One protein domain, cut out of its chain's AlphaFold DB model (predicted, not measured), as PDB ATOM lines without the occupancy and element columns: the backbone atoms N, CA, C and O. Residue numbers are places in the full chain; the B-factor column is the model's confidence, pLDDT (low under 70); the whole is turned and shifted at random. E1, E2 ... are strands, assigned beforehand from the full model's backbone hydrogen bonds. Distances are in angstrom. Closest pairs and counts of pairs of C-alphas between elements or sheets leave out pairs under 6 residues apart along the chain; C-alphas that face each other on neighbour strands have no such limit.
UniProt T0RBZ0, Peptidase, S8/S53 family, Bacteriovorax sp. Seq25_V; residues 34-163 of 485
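What this domain is: This is residues 34 to 163 of the 485 residues of the protein "Peptidase, S8/S53 family" of Bacteriovorax sp. Seq25_V (UniProt T0RBZ0). The domain is one single-layer sheet of eleven strands, laid side by side in chain order like the rungs of a ladder and twisted from one end to the other, like a turned ribbon. No named element covers either face; the row of strands from E1 to E11 makes the longest axis, and E5 and E6 stand in its middle. The printed part has 130 residues, with no named helix and eleven named strands that hold 88 of them, in the order E1 to E11 both along the chain and across the sheet, all antiparallel. The class is all strand, and the whole is loose, with a radius of gyration of the C-alphas of 17.8 A and spans of 51 by 38 by 29 A.

How they stand to each other: The sheet is a meander, each strand the antiparallel neighbour of the one before. E5, residues 82 to 91, and E6, residues 94 to 103, form a hairpin with 151 degrees between their directions; N 91 and O 94 are within hydrogen-bond range at 2.9 A, and N 101 and O 85 also at 2.9 A. On one side of E5 is E4, residues 70 to 76, at 152 degrees, with N 72 and O 86 at 2.8 A. Next comes E3, residues 56 to 64, which forms a hairpin with E4 at 167 degrees, with N 61 and O 73 at 2.8 A. E2, residues 43 to 50, is the neighbour of E3 at 170 degrees, with N 47 and O 60 at 2.8 A. E1, residues 34 to 40, is an edge strand, antiparallel to E2 at 162 degrees, with N 36 and O 48 at 2.8 A. On the other side, E7, residues 110 to 117, is the neighbour of E6 at 154 degrees, with N 100 and O 114 at 2.9 A. E8, residues 120 to 126, forms a hairpin with E7 at 152 degrees, with N 115 and O 123 at 2.8 A. E9, residues 134 to 141, follows at 160 degrees to E8, with N 136 and O 124 at 2.8 A. E10, residues 144 to 151, stands at 153 degrees to E9, with N 137 and O 149 at 2.9 A. E11, residues 157 to 162, is the other edge strand, at 164 degrees to E10, with N 148 and O 161 at 2.8 A. From edge to edge the strands' lines turn by 146 degrees, while the way across the sheet turns by 8 degrees. E1 and E11 are apart.

Where its parts are: E1 begins at C-alpha 34, (120.429, 102.425, 116.233). E5 and E6, ten residues each, are the longest strands by residues and measure 25.1 A and 26.5 A from first to last C-alpha; E6 begins at C-alpha 94, (120.548, 117.908, 95.264). E3 measures 23.5 A and E9 23.0 A. E2, E7, E1 and E10 measure 21.3 A, 21.1 A, 20.8 A and 20.5 A. E4 measures 19.7 A, E8 17.0 A and E11 13.5 A. E11 ends at C-alpha 162, (127.197, 149.597, 106.560).

The domain as a whole: The two C-alphas farthest apart are those of Asp 53 and Asp 156, at 54.6 A, and the first and last printed C-alphas, of Ser 34 and Gln 163, are 48.4 A apart. The sheet's C-alphas lie up to 12.7 A off the best plane through them. The printed part has no cut. The links E6 to E7 and E8 to E9, of 6 and 7 residues, are short but not tight; the other eight are tight, and no link is long. The mean pLDDT of the printed part is 87.6, and residues 77 to 80, between E4 and E5, are under 70.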
ATOM      1  N   SER A  34     121.390 103.091 117.139       73.50
ATOM      2  CA  SER A  34     120.429 102.425 116.233       73.50
ATOM      3  C   SER A  34     119.603 103.459 115.457       73.50
ATOM      4  O   SER A  34     119.432 104.589 115.918       73.50
ATOM      5  N   LYS A  35     119.133 103.112 114.251       82.12
ATOM      6  CA  LYS A  35     118.453 104.052 113.346       82.12
ATOM      7  C   LYS A  35     117.208 103.433 112.714       82.12
ATOM      8  O   LYS A  35     117.303 102.396 112.055       82.12
ATOM      9  N   LYS A  36     116.060 104.098 112.874       84.50
ATOM     10  CA  LYS A  36     114.762 103.732 112.284       84.50
ATOM     11  C   LYS A  36     114.342 104.783 111.263       84.50
ATOM     12  O   LYS A  36     114.341 105.974 111.563       84.50
ATOM     13  N   ARG A  37     113.952 104.343 110.068       87.88
ATOM     14  CA  ARG A  37     113.416 105.205 109.006       87.88
ATOM     15  C   ARG A  37     112.009 104.773 108.617       87.88
ATOM     16  O   ARG A  37     111.750 103.579 108.471       87.88
ATOM     17  N   VAL A  38     111.126 105.752 108.448       89.38
ATOM     18  CA  VAL A  38     109.715 105.571 108.083       89.38
ATOM     19  C   VAL A  38     109.480 106.213 106.724       89.38
ATOM     20  O   VAL A  38     109.817 107.383 106.547       89.38
ATOM     21  N   TYR A  39     108.907 105.466 105.784       87.38
ATOM     22  CA  TYR A  39     108.690 105.904 104.402       87.38
ATOM     23  C   TYR A  39     107.224 105.824 103.985       87.38
ATOM     24  O   TYR A  39     106.530 104.919 104.433       87.38
ATOM     25  N   ASP A  40     106.801 106.691 103.065       85.56
ATOM     26  CA  ASP A  40     105.573 106.557 102.269       85.56
ATOM     27  C   ASP A  40     105.939 106.555 100.777       85.56
ATOM     28  O   ASP A  40     106.464 107.537 100.243       85.56
ATOM     29  N   GLY A  41     105.765 105.407 100.118       85.56
ATOM     30  CA  GLY A  41     106.409 105.137  98.830       85.56
ATOM     31  C   GLY A  41     107.933 105.288  98.930       85.56
ATOM     32  O   GLY A  41     108.564 104.669  99.788       85.56
ATOM     33  N   ASP A  42     108.510 106.144  98.084       84.06
ATOM     34  CA  ASP A  42     109.945 106.470  98.082       84.06
ATOM     35  C   ASP A  42     110.303 107.673  98.978       84.06
ATOM     36  O   ASP A  42     111.471 108.052  99.087       84.06
ATOM     37  N   ARG A  43     109.317 108.297  99.636       87.19
ATOM     38  CA  ARG A  43     109.525 109.497 100.457       87.19
ATOM     39  C   ARG A  43     109.847 109.122 101.895       87.19
ATOM     40  O   ARG A  43     109.054 108.456 102.554       87.19
ATOM     41  N   LEU A  44     110.987 109.584 102.406       89.75
ATOM     42  CA  LEU A  44     111.336 109.462 103.823       89.75
ATOM     43  C   LEU A  44     110.474 110.438 104.628       89.75
ATOM     44  O   LEU A  44     110.605 111.633 104.408       89.75
ATOM     45  N   LEU A  45     109.624 109.947 105.533       90.94
ATOM     46  CA  LEU A  45     108.742 110.747 106.395       90.94
ATOM     47  C   LEU A  45     109.349 111.031 107.769       90.94
ATOM     48  O   LEU A  45     109.138 112.102 108.338       90.94
ATOM     49  N   ALA A  46     110.095 110.072 108.319       90.50
ATOM     50  CA  ALA A  46     110.736 110.236 109.615       90.50
ATOM     51  C   ALA A  46     112.030 109.432 109.738       90.50
ATOM     52  O   ALA A  46     112.162 108.332 109.198       90.50
ATOM     53  N   GLU A  47     112.971 109.972 110.504       90.62
ATOM     54  CA  GLU A  47     114.221 109.326 110.878       90.62
ATOM     55  C   GLU A  47     114.432 109.446 112.391       90.62
ATOM     56  O   GLU A  47     114.523 110.547 112.924       90.62
ATOM     57  N   HIS A  48     114.524 108.315 113.079       87.50
ATOM     58  CA  HIS A  48     114.732 108.228 114.521       87.50
ATOM     59  C   HIS A  48     116.106 107.618 114.782       87.50
ATOM     60  O   HIS A  48     116.419 106.555 114.242       87.50
ATOM     61  N   ASN A  49     116.916 108.272 115.609       84.94
ATOM     62  CA  ASN A  49     118.196 107.736 116.066       84.94
ATOM     63  C   ASN A  49     118.109 107.455 117.566       84.94
ATOM     64  O   ASN A  49     117.546 108.265 118.308       84.94
ATOM     65  N   TYR A  50     118.696 106.347 118.004       81.25
ATOM     66  CA  TYR A  50     118.639 105.874 119.384       81.25
ATOM     67  C   TYR A  50     120.037 105.670 119.963       81.25
ATOM     68  O   TYR A  50     120.966 105.308 119.241       81.25
ATOM     69  N   SER A  51     120.177 105.863 121.271       78.12
ATOM     70  CA  SER A  51     121.381 105.547 122.034       78.12
ATOM     71  C   SER A  51     121.681 104.041 122.036       78.12
ATOM     72  O   SER A  51     120.882 103.219 121.575       78.12
ATOM     73  N   ILE A  52     122.843 103.680 122.589       71.69
ATOM     74  CA  ILE A  52     123.226 102.279 122.829       71.69
ATOM     75  C   ILE A  52     122.224 101.596 123.775       71.69
ATOM     76  O   ILE A  52     121.939 100.413 123.608       71.69
ATOM     77  N   ASP A  53     121.642 102.351 124.709       75.31
ATOM     78  CA  ASP A  53     120.673 101.859 125.695       75.31
ATOM     79  C   ASP A  53     119.238 101.770 125.136       75.31
ATOM     80  O   ASP A  53     118.307 101.395 125.845       75.31
ATOM     81  N   GLY A  54     119.045 102.093 123.851       72.88
ATOM     82  CA  GLY A  54     117.754 102.009 123.166       72.88
ATOM     83  C   GLY A  54     116.840 103.220 123.370       72.88
ATOM     84  O   GLY A  54     115.700 103.203 122.910       72.88
ATOM     85  N   GLU A  55     117.325 104.284 124.011       79.94
ATOM     86  CA  GLU A  55     116.576 105.534 124.150       79.94
ATOM     87  C   GLU A  55     116.638 106.339 122.855       79.94
ATOM     88  O   GLU A  55     117.712 106.535 122.290       79.94
ATOM     89  N   GLU A  56     115.500 106.831 122.367       81.06
ATOM     90  CA  GLU A  56     115.499 107.731 121.214       81.06
ATOM     91  C   GLU A  56     116.229 109.023 121.616       81.06
ATOM     92  O   GLU A  56     115.863 109.671 122.596       81.06
ATOM     93  N   VAL A  57     117.253 109.417 120.856       84.19
ATOM     94  CA  VAL A  57     118.061 110.623 121.123       84.19
ATOM     95  C   VAL A  57     117.708 111.776 120.189       84.19
ATOM     96  O   VAL A  57     117.695 112.939 120.597       84.19
ATOM     97  N   THR A  58     117.383 111.469 118.931       86.19
ATOM     98  CA  THR A  58     117.025 112.479 117.926       86.19
ATOM     99  C   THR A  58     115.946 111.957 116.991       86.19
ATOM    100  O   THR A  58     115.967 110.779 116.633       86.19
ATOM    101  N   ARG A  59     115.078 112.855 116.531       90.12
ATOM    102  CA  ARG A  59     114.020 112.571 115.559       90.12
ATOM    103  C   ARG A  59     114.050 113.624 114.475       90.12
ATOM    104  O   ARG A  59     114.111 114.803 114.791       90.12
ATOM    105  N   THR A  60     113.948 113.220 113.222       92.00
ATOM    106  CA  THR A  60     113.784 114.130 112.091       92.00
ATOM    107  C   THR A  60     112.476 113.814 111.399       92.00
ATOM    108  O   THR A  60     112.245 112.654 111.072       92.00
ATOM    109  N   LEU A  61     111.629 114.817 111.189       93.69
ATOM    110  CA  LEU A  61     110.389 114.707 110.420       93.69
ATOM    111  C   LEU A  61     110.542 115.411 109.072       93.69
ATOM    112  O   LEU A  61     111.237 116.425 108.979       93.69
ATOM    113  N   TYR A  62     109.880 114.862 108.057       94.25
ATOM    114  CA  TYR A  62     109.887 115.353 106.686       94.25
ATOM    115  C   TYR A  62     108.447 115.606 106.223       94.25
ATOM    116  O   TYR A  62     107.660 114.670 106.077       94.25
ATOM    117  N   GLU A  63     108.099 116.873 105.993       93.81
ATOM    118  CA  GLU A  63     106.756 117.291 105.566       93.81
ATOM    119  C   GLU A  63     106.796 117.802 104.123       93.81
ATOM    120  O   GLU A  63     107.202 118.937 103.869       93.81
ATOM    121  N   TYR A  64     106.396 116.959 103.168       92.06
ATOM    122  CA  TYR A  64     106.450 117.277 101.737       92.06
ATOM    123  C   TYR A  64     105.287 118.163 101.287       92.06
ATOM    124  O   TYR A  64     104.141 117.972 101.695       92.06
ATOM    125  N   ARG A  65     105.590 119.092 100.381       91.31
ATOM    126  CA  ARG A  65     104.654 120.004  99.720       91.31
ATOM    127  C   ARG A  65     104.366 119.540  98.289       91.31
ATOM    128  O   ARG A  65     105.062 118.688  97.735       91.31
ATOM    129  N   GLU A  66     103.318 120.099  97.685       87.81
ATOM    130  CA  GLU A  66     102.888 119.753  96.318       87.81
ATOM    131  C   GLU A  66     103.930 120.119  95.252       87.81
ATOM    132  O   GLU A  66     104.059 119.420  94.251       87.81
ATOM    133  N   ASP A  67     104.713 121.172  95.493       87.56
ATOM    134  CA  ASP A  67     105.778 121.651  94.604       87.56
ATOM    135  C   ASP A  67     107.076 120.821  94.683       87.56
ATOM    136  O   ASP A  67     108.056 121.132  94.008       87.56
ATOM    137  N   GLY A  68     107.094 119.759  95.498       86.94
ATOM    138  CA  GLY A  68     108.250 118.883  95.691       86.94
ATOM    139  C   GLY A  68     109.260 119.370  96.733       86.94
ATOM    140  O   GLY A  68     110.176 118.615  97.063       86.94
ATOM    141  N   SER A  69     109.096 120.573  97.291       93.19
ATOM    142  CA  SER A  69     109.847 121.002  98.478       93.19
ATOM    143  C   SER A  69     109.327 120.305  99.741       93.19
ATOM    144  O   SER A  69     108.235 119.728  99.750       93.19
ATOM    145  N   PHE A  70     110.100 120.323 100.823       94.69
ATOM    146  CA  PHE A  70     109.691 119.728 102.094       94.69
ATOM    147  C   PHE A  70     110.295 120.443 103.299       94.69
ATOM    148  O   PHE A  70     111.391 120.997 103.223       94.69
ATOM    149  N   TYR A  71     109.605 120.403 104.438       95.81
ATOM    150  CA  TYR A  71     110.208 120.804 105.707       95.81
ATOM    151  C   TYR A  71     110.997 119.651 106.311       95.81
ATOM    152  O   TYR A  71     110.465 118.555 106.456       95.81
ATOM    153  N   ARG A  72     112.235 119.921 106.728       95.50
ATOM    154  CA  ARG A  72     113.059 119.031 107.551       95.50
ATOM    155  C   ARG A  72     113.088 119.559 108.980       95.50
ATOM    156  O   ARG A  72     113.610 120.644 109.238       95.50
ATOM    157  N   ILE A  73     112.521 118.797 109.912       93.56
ATOM    158  CA  ILE A  73     112.305 119.225 111.298       93.56
ATOM    159  C   ILE A  73     113.049 118.286 112.238       93.56
ATOM    160  O   ILE A  73     112.641 117.147 112.444       93.56
ATOM    161  N   ASN A  74     114.143 118.765 112.818       88.62
ATOM    162  CA  ASN A  74     114.997 118.004 113.721       88.62
ATOM    163  C   ASN A  74     114.616 118.280 115.175       88.62
ATOM    164  O   ASN A  74     114.576 119.433 115.590       88.62
ATOM    165  N   TYR A  75     114.448 117.231 115.965       86.38
ATOM    166  CA  TYR A  75     114.192 117.234 117.400       86.38
ATOM    167  C   TYR A  75     115.354 116.538 118.120       86.38
ATOM    168  O   TYR A  75     115.913 115.561 117.616       86.38
ATOM    169  N   MET A  76     115.692 117.008 119.320       76.62
ATOM    170  CA  MET A  76     116.614 116.337 120.247       76.62
ATOM    171  C   MET A  76     116.010 116.356 121.645       76.62
ATOM    172  O   MET A  76     115.364 117.347 121.962       76.62
ATOM    173  N   ASN A  77     116.293 115.332 122.458       63.19
ATOM    174  CA  ASN A  77     115.962 115.216 123.890       63.19
ATOM    175  C   ASN A  77     114.494 115.541 124.254       63.19
ATOM    176  O   ASN A  77     114.034 116.674 124.166       63.19
ATOM    177  N   ASN A  78     113.750 114.541 124.731       65.88
ATOM    178  CA  ASN A  78     112.321 114.613 125.096       65.88
ATOM    179  C   ASN A  78     111.337 114.871 123.933       65.88
ATOM    180  O   ASN A  78     110.136 114.779 124.148       65.88
ATOM    181  N   PHE A  79     111.804 115.140 122.705       68.88
ATOM    182  CA  PHE A  79     111.005 115.245 121.460       68.88
ATOM    183  C   PHE A  79     109.849 116.244 121.456       68.88
ATOM    184  O   PHE A  79     109.086 116.295 120.494       68.88
ATOM    185  N   GLU A  80     109.727 117.067 122.488       66.19
ATOM    186  CA  GLU A  80     108.665 118.061 122.567       66.19
ATOM    187  C   GLU A  80     108.895 119.221 121.589       66.19
ATOM    188  O   GLU A  80     107.943 119.913 121.236       66.19
ATOM    189  N   ARG A  81     110.152 119.477 121.177       71.81
ATOM    190  CA  ARG A  81     110.539 120.747 120.537       71.81
ATOM    191  C   ARG A  81     111.535 120.575 119.388       71.81
ATOM    192  O   ARG A  81     112.522 119.847 119.541       71.81
ATOM    193  N   PRO A  82     111.314 121.249 118.246       75.50
ATOM    194  CA  PRO A  82     112.252 121.207 117.138       75.50
ATOM    195  C   PRO A  82     113.503 122.027 117.482       75.50
ATOM    196  O   PRO A  82     113.429 123.214 117.773       75.50
ATOM    197  N   LYS A  83     114.677 121.400 117.413       79.12
ATOM    198  CA  LYS A  83     115.987 122.065 117.467       79.12
ATOM    199  C   LYS A  83     116.231 122.918 116.221       79.12
ATOM    200  O   LYS A  83     116.937 123.919 116.272       79.12
ATOM    201  N   ARG A  84     115.741 122.452 115.073       85.06
ATOM    202  CA  ARG A  84     115.992 123.071 113.771       85.06
ATOM    203  C   ARG A  84     114.863 122.715 112.822       85.06
ATOM    204  O   ARG A  84     114.531 121.538 112.693       85.06
ATOM    205  N   LYS A  85     114.327 123.717 112.135       93.56
ATOM    206  CA  LYS A  85     113.372 123.549 111.042       93.56
ATOM    207  C   LYS A  85     113.915 124.253 109.803       93.56
ATOM    208  O   LYS A  85     114.348 125.400 109.878       93.56
ATOM    209  N   GLU A  86     113.911 123.540 108.688       95.94
ATOM    210  CA  GLU A  86     114.448 123.993 107.406       95.94
ATOM    211  C   GLU A  86     113.431 123.704 106.305       95.94
ATOM    212  O   GLU A  86     112.819 122.637 106.317       95.94
ATOM    213  N   LEU A  87     113.256 124.630 105.364       96.56
ATOM    214  CA  LEU A  87     112.584 124.348 104.097       96.56
ATOM    215  C   LEU A  87     113.647 123.932 103.082       96.56
ATOM    216  O   LEU A  87     114.610 124.664 102.847       96.56
ATOM    217  N   VAL A  88     113.469 122.756 102.493       95.25
ATOM    218  CA  VAL A  88     114.406 122.136 101.558       95.25
ATOM    219  C   VAL A  88     113.733 121.991 100.200       95.25
ATOM    220  O   VAL A  88     112.612 121.494 100.101       95.25
ATOM    221  N   ALA A  89     114.420 122.421  99.146       92.56
ATOM    222  CA  ALA A  89     114.011 122.221  97.763       92.56
ATOM    223  C   ALA A  89     115.006 121.301  97.048       92.56
ATOM    224  O   ALA A  89     116.196 121.305  97.352       92.56
ATOM    225  N   LEU A  90     114.527 120.537  96.067       86.25
ATOM    226  CA  LEU A  90     115.390 119.735  95.203       86.25
ATOM    227  C   LEU A  90     115.795 120.563  93.981       86.25
ATOM    228  O   LEU A  90     114.947 120.928  93.165       86.25
ATOM    229  N   ARG A  91     117.090 120.852  93.834       85.38
ATOM    230  CA  ARG A  91     117.652 121.545  92.664       85.38
ATOM    231  C   ARG A  91     118.679 120.638  92.001       85.38
ATOM    232  O   ARG A  91     119.645 120.236  92.629       85.38
ATOM    233  N   GLN A  92     118.448 120.283  90.735       84.75
ATOM    234  CA  GLN A  92     119.324 119.380  89.964       84.75
ATOM    235  C   GLN A  92     119.608 118.023  90.646       84.75
ATOM    236  O   GLN A  92     120.629 117.395  90.393       84.75
ATOM    237  N   GLY A  93     118.678 117.542  91.478       80.75
ATOM    238  CA  GLY A  93     118.826 116.286  92.220       80.75
ATOM    239  C   GLY A  93     119.523 116.422  93.576       80.75
ATOM    240  O   GLY A  93     119.610 115.429  94.293       80.75
ATOM    241  N   GLU A  94     119.958 117.624  93.957       87.50
ATOM    242  CA  GLU A  94     120.548 117.908  95.264       87.50
ATOM    243  C   GLU A  94     119.554 118.635  96.179       87.50
ATOM    244  O   GLU A  94     118.752 119.464  95.738       87.50
ATOM    245  N   GLU A  95     119.598 118.305  97.469       91.12
ATOM    246  CA  GLU A  95     118.848 119.015  98.503       91.12
ATOM    247  C   GLU A  95     119.502 120.368  98.787       91.12
ATOM    248  O   GLU A  95     120.642 120.434  99.242       91.12
ATOM    249  N   VAL A  96     118.750 121.446  98.582       92.56
ATOM    250  CA  VAL A  96     119.176 122.810  98.890       92.56
ATOM    251  C   VAL A  96     118.252 123.378  99.958       92.56
ATOM    252  O   VAL A  96     117.034 123.431  99.776       92.56
ATOM    253  N   VAL A  97     118.828 123.803 101.081       94.50
ATOM    254  CA  VAL A  97     118.085 124.529 102.116       94.50
ATOM    255  C   VAL A  97     117.819 125.938 101.599       94.50
ATOM    256  O   VAL A  97     118.757 126.655 101.270       94.50
ATOM    257  N   ILE A  98     116.549 126.323 101.518       95.81
ATOM    258  CA  ILE A  98     116.139 127.653 101.043       95.81
ATOM    259  C   ILE A  98     115.666 128.555 102.179       95.81
ATOM    260  O   ILE A  98     115.810 129.770 102.084       95.81
ATOM    261  N   GLU A  99     115.162 127.972 103.272       97.06
ATOM    262  CA  GLU A  99     114.817 128.723 104.477       97.06
ATOM    263  C   GLU A  99     115.239 127.991 105.750       97.06
ATOM    264  O   GLU A  99     115.184 126.757 105.825       97.06
ATOM    265  N   ARG A 100     115.580 128.756 106.789       96.00
ATOM    266  CA  ARG A 100     115.835 128.252 108.142       96.00
ATOM    267  C   ARG A 100     114.998 129.025 109.156       96.00
ATOM    268  O   ARG A 100     114.981 130.246 109.161       96.00
ATOM    269  N   TYR A 101     114.328 128.299 110.041       94.88
ATOM    270  CA  TYR A 101     113.401 128.853 111.024       94.88
ATOM    271  C   TYR A 101     114.087 128.904 112.392       94.88
ATOM    272  O   TYR A 101     114.563 127.873 112.883       94.88
ATOM    273  N   GLY A 102     114.146 130.096 112.984       91.00
ATOM    274  CA  GLY A 102     114.739 130.352 114.294       91.00
ATOM    275  C   GLY A 102     113.682 130.536 115.381       91.00
ATOM    276  O   GLY A 102     112.657 131.170 115.147       91.00
ATOM    277  N   PHE A 103     113.928 129.972 116.563       87.44
ATOM    278  CA  PHE A 103     112.979 129.949 117.678       87.44
ATOM    279  C   PHE A 103     113.630 130.446 118.970       87.44
ATOM    280  O   PHE A 103     114.785 130.098 119.244       87.44
ATOM    281  N   ASP A 104     112.858 131.162 119.790       85.06
ATOM    282  CA  ASP A 104     113.264 131.609 121.124       85.06
ATOM    283  C   ASP A 104     113.568 130.383 122.001       85.06
ATOM    284  O   ASP A 104     112.806 129.411 122.056       85.06
ATOM    285  N   LYS A 105     114.702 130.404 122.708       79.25
ATOM    286  CA  LYS A 105     115.176 129.259 123.508       79.25
ATOM    287  C   LYS A 105     114.339 128.988 124.767       79.25
ATOM    288  O   LYS A 105     114.476 127.918 125.359       79.25
ATOM    289  N   THR A 106     113.524 129.950 125.185       79.62
ATOM    290  CA  THR A 106     112.731 129.965 126.420       79.62
ATOM    291  C   THR A 106     111.236 129.839 126.134       79.62
ATOM    292  O   THR A 106     110.568 129.037 126.786       79.62
ATOM    293  N   THR A 107     110.699 130.619 125.188       82.69
ATOM    294  CA  THR A 107     109.264 130.625 124.840       82.69
ATOM    295  C   THR A 107     108.925 129.645 123.720       82.69
ATOM    296  O   THR A 107     107.781 129.201 123.632       82.69
ATOM    297  N   PHE A 108     109.916 129.256 122.906       80.38
ATOM    298  CA  PHE A 108     109.765 128.408 121.711       80.38
ATOM    299  C   PHE A 108     108.908 129.026 120.609       80.38
ATOM    300  O   PHE A 108     108.484 128.329 119.684       80.38
ATOM    301  N   GLU A 109     108.653 130.328 120.694       86.56
ATOM    302  CA  GLU A 109     107.985 131.071 119.639       86.56
ATOM    303  C   GLU A 109     108.942 131.271 118.457       86.56
ATOM    304  O   GLU A 109     110.162 131.328 118.619       86.56
ATOM    305  N   LEU A 110     108.383 131.313 117.247       89.56
ATOM    306  CA  LEU A 110     109.145 131.582 116.032       89.56
ATOM    307  C   LEU A 110     109.617 133.042 116.057       89.56
ATOM    308  O   LEU A 110     108.789 133.946 116.074       89.56
ATOM    309  N   GLU A 111     110.929 133.259 116.031       91.62
ATOM    310  CA  GLU A 111     111.538 134.594 116.088       91.62
ATOM    311  C   GLU A 111     111.942 135.105 114.714       91.62
ATOM    312  O   GLU A 111     111.865 136.304 114.446       91.62
ATOM    313  N   ASN A 112     112.388 134.211 113.829       94.81
ATOM    314  CA  ASN A 112     112.827 134.606 112.501       94.81
ATOM    315  C   ASN A 112     112.721 133.487 111.462       94.81
ATOM    316  O   ASN A 112     112.702 132.297 111.788       94.81
ATOM    317  N   ILE A 113     112.713 133.897 110.196       96.62
ATOM    318  CA  ILE A 113     112.926 133.034 109.035       96.62
ATOM    319  C   ILE A 113     114.087 133.620 108.239       96.62
ATOM    320  O   ILE A 113     114.016 134.744 107.750       96.62
ATOM    321  N   ASP A 114     115.154 132.845 108.122       97.31
ATOM    322  CA  ASP A 114     116.299 133.150 107.276       97.31
ATOM    323  C   ASP A 114     116.042 132.620 105.874       97.31
ATOM    324  O   ASP A 114     115.676 131.455 105.731       97.31
ATOM    325  N   THR A 115     116.278 133.443 104.855       97.25
ATOM    326  CA  THR A 115     116.363 133.008 103.455       97.25
ATOM    327  C   THR A 115     117.821 132.721 103.124       97.25
ATOM    328  O   THR A 115     118.700 133.513 103.479       97.25
ATOM    329  N   LEU A 116     118.085 131.601 102.448       95.50
ATOM    330  CA  LEU A 116     119.440 131.149 102.140       95.50
ATOM    331  C   LEU A 116     119.739 131.144 100.635       95.50
ATOM    332  O   LEU A 116     118.895 130.761  99.823       95.50
ATOM    333  N   ASP A 117     120.974 131.510 100.293       91.06
ATOM    334  CA  ASP A 117     121.606 131.237  98.999       91.06
ATOM    335  C   ASP A 117     122.859 130.380  99.230       91.06
ATOM    336  O   ASP A 117     123.866 130.836  99.780       91.06
ATOM    337  N   GLY A 118     122.756 129.089  98.904       87.94
ATOM    338  CA  GLY A 118     123.704 128.083  99.381       87.94
ATOM    339  C   GLY A 118     123.719 128.032 100.913       87.94
ATOM    340  O   GLY A 118     122.678 127.852 101.543       87.94
ATOM    341  N   ASP A 119     124.895 128.219 101.511       86.19
ATOM    342  CA  ASP A 119     125.065 128.265 102.970       86.19
ATOM    343  C   ASP A 119     124.928 129.681 103.561       86.19
ATOM    344  O   ASP A 119     124.945 129.847 104.785       86.19
ATOM    345  N   ARG A 120     124.788 130.712 102.715       91.31
ATOM    346  CA  ARG A 120     124.747 132.115 103.140       91.31
ATOM    347  C   ARG A 120     123.326 132.540 103.481       91.31
ATOM    348  O   ARG A 120     122.398 132.281 102.721       91.31
ATOM    349  N   VAL A 121     123.161 133.252 104.594       94.88
ATOM    350  CA  VAL A 121     121.884 133.884 104.954       94.88
ATOM    351  C   VAL A 121     121.785 135.222 104.225       94.88
ATOM    352  O   VAL A 121     122.479 136.169 104.585       94.88
ATOM    353  N   VAL A 122     120.950 135.313 103.193       96.25
ATOM    354  CA  VAL A 122     120.821 136.536 102.374       96.25
ATOM    355  C   VAL A 122     119.815 137.526 102.950       96.25
ATOM    356  O   VAL A 122     119.976 138.737 102.813       96.25
ATOM    357  N   SER A 123     118.797 137.026 103.644       97.00
ATOM    358  CA  SER A 123     117.860 137.865 104.379       97.00
ATOM    359  C   SER A 123     117.328 137.152 105.610       97.00
ATOM    360  O   SER A 123     117.360 135.923 105.702       97.00
ATOM    361  N   ARG A 124     116.827 137.937 106.556       97.12
ATOM    362  CA  ARG A 124     116.161 137.452 107.758       97.12
ATOM    363  C   ARG A 124     114.885 138.233 107.985       97.12
ATOM    364  O   ARG A 124     114.945 139.406 108.335       97.12
ATOM    365  N   TYR A 125     113.748 137.566 107.868       96.94
ATOM    366  CA  TYR A 125     112.476 138.089 108.342       96.94
ATOM    367  C   TYR A 125     112.374 137.888 109.853       96.94
ATOM    368  O   TYR A 125     112.536 136.762 110.324       96.94
ATOM    369  N   VAL A 126     112.099 138.946 110.609       95.12
ATOM    370  CA  VAL A 126     111.978 138.911 112.069       95.12
ATOM    371  C   VAL A 126     110.531 139.126 112.492       95.12
ATOM    372  O   VAL A 126     109.879 140.086 112.082       95.12
ATOM    373  N   PHE A 127     110.057 138.250 113.373       92.75
ATOM    374  CA  PHE A 127     108.802 138.421 114.093       92.75
ATOM    375  C   PHE A 127     109.074 139.270 115.332       92.75
ATOM    376  O   PHE A 127     109.646 138.793 116.314       92.75
ATOM    377  N   ALA A 128     108.715 140.550 115.276       81.81
ATOM    378  CA  ALA A 128     108.963 141.459 116.385       81.81
ATOM    379  C   ALA A 128     108.068 141.086 117.579       81.81
ATOM    380  O   ALA A 128     106.849 140.977 117.442       81.81
ATOM    381  N   GLN A 129     108.664 140.903 118.763       71.69
ATOM    382  CA  GLN A 129     107.888 140.675 119.993       71.69
ATOM    383  C   GLN A 129     107.046 141.911 120.362       71.69
ATOM    384  O   GLN A 129     105.941 141.789 120.890       71.69
ATOM    385  N   GLU A 130     107.562 143.100 120.048       70.44
ATOM    386  CA  GLU A 130     106.896 144.395 120.174       70.44
ATOM    387  C   GLU A 130     107.165 145.205 118.896       70.44
ATOM    388  O   GLU A 130     108.315 145.313 118.475       70.44
ATOM    389  N   GLY A 131     106.128 145.793 118.296       78.44
ATOM    390  CA  GLY A 131     106.246 146.577 117.059       78.44
ATOM    391  C   GLY A 131     105.833 145.809 115.802       78.44
ATOM    392  O   GLY A 131     105.065 144.849 115.875       78.44
ATOM    393  N   GLU A 132     106.297 146.282 114.648       88.06
ATOM    394  CA  GLU A 132     106.029 145.667 113.347       88.06
ATOM    395  C   GLU A 132     107.155 144.711 112.950       88.06
ATOM    396  O   GLU A 132     108.313 144.895 113.323       88.06
ATOM    397  N   ASN A 133     106.804 143.671 112.198       94.56
ATOM    398  CA  ASN A 133     107.789 142.761 111.629       94.56
ATOM    399  C   ASN A 133     108.615 143.481 110.563       94.56
ATOM    400  O   ASN A 133     108.121 144.375 109.879       94.56
ATOM    401  N   PHE A 134     109.845 143.030 110.372       94.81
ATOM    402  CA  PHE A 134     110.766 143.633 109.419       94.81
ATOM    403  C   PHE A 134     111.724 142.584 108.864       94.81
ATOM    404  O   PHE A 134     111.785 141.451 109.350       94.81
ATOM    405  N   THR A 135     112.470 142.955 107.832       96.81
ATOM    406  CA  THR A 135     113.441 142.083 107.174       96.81
ATOM    407  C   THR A 135     114.818 142.720 107.192       96.81
ATOM    408  O   THR A 135     114.973 143.842 106.732       96.81
ATOM    409  N   TYR A 136     115.827 141.986 107.650       96.69
ATOM    410  CA  TYR A 136     117.213 142.299 107.325       96.69
ATOM    411  C   TYR A 136     117.533 141.781 105.930       96.69
ATOM    412  O   TYR A 136     117.308 140.600 105.653       96.69
ATOM    413  N   ARG A 137     118.106 142.619 105.072       96.56
ATOM    414  CA  ARG A 137     118.754 142.198 103.824       96.56
ATOM    415  C   ARG A 137     120.255 142.375 103.987       96.56
ATOM    416  O   ARG A 137     120.710 143.501 104.115       96.56
ATOM    417  N   PHE A 138     121.005 141.277 104.018       93.75
ATOM    418  CA  PHE A 138     122.427 141.306 104.362       93.75
ATOM    419  C   PHE A 138     123.307 141.666 103.164       93.75
ATOM    420  O   PHE A 138     123.166 141.095 102.080       93.75
ATOM    421  N   ASN A 139     124.268 142.551 103.410       89.88
ATOM    422  CA  ASN A 139     125.284 142.979 102.456       89.88
ATOM    423  C   ASN A 139     126.578 142.205 102.728       89.88
ATOM    424  O   ASN A 139     127.019 142.110 103.876       89.88
ATOM    425  N   TYR A 140     127.186 141.638 101.684       84.44
ATOM    426  CA  TYR A 140     128.365 140.776 101.797       84.44
ATOM    427  C   TYR A 140     129.566 141.334 101.029       84.44
ATOM    428  O   TYR A 140     129.424 141.780  99.893       84.44
ATOM    429  N   ASP A 141     130.750 141.201 101.625       75.38
ATOM    430  CA  ASP A 141     132.057 141.290 100.968       75.38
ATOM    431  C   ASP A 141     132.703 139.898 101.014       75.38
ATOM    432  O   ASP A 141     132.988 139.362 102.089       75.38
ATOM    433  N   GLU A 142     132.848 139.268  99.849       81.25
ATOM    434  CA  GLU A 142     133.145 137.837  99.707       81.25
ATOM    435  C   GLU A 142     132.174 136.957 100.527       81.25
ATOM    436  O   GLU A 142     131.017 136.799 100.135       81.25
ATOM    437  N   ASP A 143     132.641 136.360 101.629       77.50
ATOM    438  CA  ASP A 143     131.875 135.514 102.559       77.50
ATOM    439  C   ASP A 143     131.494 136.240 103.863       77.50
ATOM    440  O   ASP A 143     130.805 135.672 104.712       77.50
ATOM    441  N   ARG A 144     131.939 137.488 104.051       77.94
ATOM    442  CA  ARG A 144     131.727 138.262 105.279       77.94
ATOM    443  C   ARG A 144     130.526 139.187 105.131       77.94
ATOM    444  O   ARG A 144     130.434 139.920 104.154       77.94
ATOM    445  N   ILE A 145     129.657 139.215 106.137       82.00
ATOM    446  CA  ILE A 145     128.600 140.227 106.231       82.00
ATOM    447  C   ILE A 145     129.244 141.559 106.626       82.00
ATOM    448  O   ILE A 145     129.891 141.636 107.667       82.00
ATOM    449  N   ILE A 146     129.062 142.582 105.795       80.69
ATOM    450  CA  ILE A 146     129.575 143.943 106.012       80.69
ATOM    451  C   ILE A 146     128.481 144.938 106.396       80.69
ATOM    452  O   ILE A 146     128.772 146.097 106.652       80.69
ATOM    453  N   GLY A 147     127.225 144.504 106.425       87.38
ATOM    454  CA  GLY A 147     126.108 145.386 106.704       87.38
ATOM    455  C   GLY A 147     124.765 144.748 106.396       87.38
ATOM    456  O   GLY A 147     124.688 143.567 106.041       87.38
ATOM    457  N   PHE A 148     123.706 145.534 106.518       92.50
ATOM    458  CA  PHE A 148     122.368 145.164 106.085       92.50
ATOM    459  C   PHE A 148     121.475 146.388 105.894       92.50
ATOM    460  O   PHE A 148     121.661 147.405 106.553       92.50
ATOM    461  N   ASP A 149     120.441 146.226 105.074       94.56
ATOM    462  CA  ASP A 149     119.272 147.103 105.091       94.56
ATOM    463  C   ASP A 149     118.198 146.512 106.007       94.56
ATOM    464  O   ASP A 149     118.015 145.289 106.066       94.56
ATOM    465  N   VAL A 150     117.440 147.378 106.666       94.69
ATOM    466  CA  VAL A 150     116.218 147.049 107.396       94.69
ATOM    467  C   VAL A 150     115.035 147.453 106.528       94.69
ATOM    468  O   VAL A 150     114.883 148.620 106.174       94.69
ATOM    469  N   LEU A 151     114.191 146.485 106.181       96.06
ATOM    470  CA  LEU A 151     113.006 146.692 105.357       96.06
ATOM    471  C   LEU A 151     111.738 146.473 106.173       96.06
ATOM    472  O   LEU A 151     111.639 145.492 106.916       96.06
ATOM    473  N   ASP A 152     110.752 147.342 105.992       94.50
ATOM    474  CA  ASP A 152     109.419 147.146 106.556       94.50
ATOM    475  C   ASP A 152     108.645 146.017 105.834       94.50
ATOM    476  O   ASP A 152     109.153 145.323 104.948       94.50
ATOM    477  N   THR A 153     107.379 145.806 106.211       92.88
ATOM    478  CA  THR A 153     106.532 144.785 105.563       92.88
ATOM    479  C   THR A 153     106.105 145.126 104.129       92.88
ATOM    480  O   THR A 153     105.662 144.229 103.407       92.88
ATOM    481  N   SER A 154     106.254 146.384 103.709       94.31
ATOM    482  CA  SER A 154     105.996 146.856 102.344       94.31
ATOM    483  C   SER A 154     107.215 146.667 101.432       94.31
ATOM    484  O   SER A 154     107.063 146.645 100.209       94.31
ATOM    485  N   GLY A 155     108.401 146.473 102.018       93.44
ATOM    486  CA  GLY A 155     109.680 146.385 101.318       93.44
ATOM    487  C   GLY A 155     110.422 147.721 101.220       93.44
ATOM    488  O   GLY A 155     111.398 147.804 100.473       93.44
ATOM    489  N   ASP A 156     109.981 148.746 101.951       95.69
ATOM    490  CA  ASP A 156     110.648 150.043 102.016       95.69
ATOM    491  C   ASP A 156     111.814 149.986 103.012       95.69
ATOM    492  O   ASP A 156     111.704 149.376 104.077       95.69
ATOM    493  N   VAL A 157     112.945 150.612 102.665       94.50
ATOM    494  CA  VAL A 157     114.113 150.700 103.554       94.50
ATOM    495  C   VAL A 157     113.823 151.719 104.654       94.50
ATOM    496  O   VAL A 157     113.548 152.884 104.368       94.50
ATOM    497  N   ILE A 158     113.889 151.267 105.903       92.44
ATOM    498  CA  ILE A 158     113.598 152.053 107.110       92.44
ATOM    499  C   ILE A 158     114.819 152.246 108.020       92.44
ATOM    500  O   ILE A 158     114.716 152.935 109.029       92.44
ATOM    501  N   GLY A 159     115.954 151.647 107.664       90.00
ATOM    502  CA  GLY A 159     117.242 151.792 108.335       90.00
ATOM    503  C   GLY A 159     118.308 150.972 107.613       90.00
ATOM    504  O   GLY A 159     117.976 150.077 106.831       90.00
ATOM    505  N   ASP A 160     119.574 151.262 107.863       89.25
ATOM    506  CA  ASP A 160     120.702 150.571 107.247       89.25
ATOM    507  C   ASP A 160     121.933 150.623 108.148       89.25
ATOM    508  O   ASP A 160     122.127 151.557 108.918       89.25
ATOM    509  N   TYR A 161     122.756 149.585 108.068       87.31
ATOM    510  CA  TYR A 161     124.047 149.520 108.735       87.31
ATOM    511  C   TYR A 161     125.090 149.079 107.718       87.31
ATOM    512  O   TYR A 161     124.944 148.014 107.116       87.31
ATOM    513  N   ASP A 162     126.146 149.868 107.539       79.81
ATOM    514  CA  ASP A 162     127.197 149.597 106.560       79.81
ATOM    515  C   ASP A 162     128.585 149.860 107.160       79.81
ATOM    516  O   ASP A 162     128.920 150.971 107.560       79.81
ATOM    517  N   GLN A 163     129.413 148.817 107.217       76.38
ATOM    518  CA  GLN A 163     130.793 148.889 107.707       76.38
ATOM    519  C   GLN A 163     131.786 149.379 106.648       76.38
ATOM    520  O   GLN A 163     132.937 149.672 106.973       76.38
TER     521      GLN A 163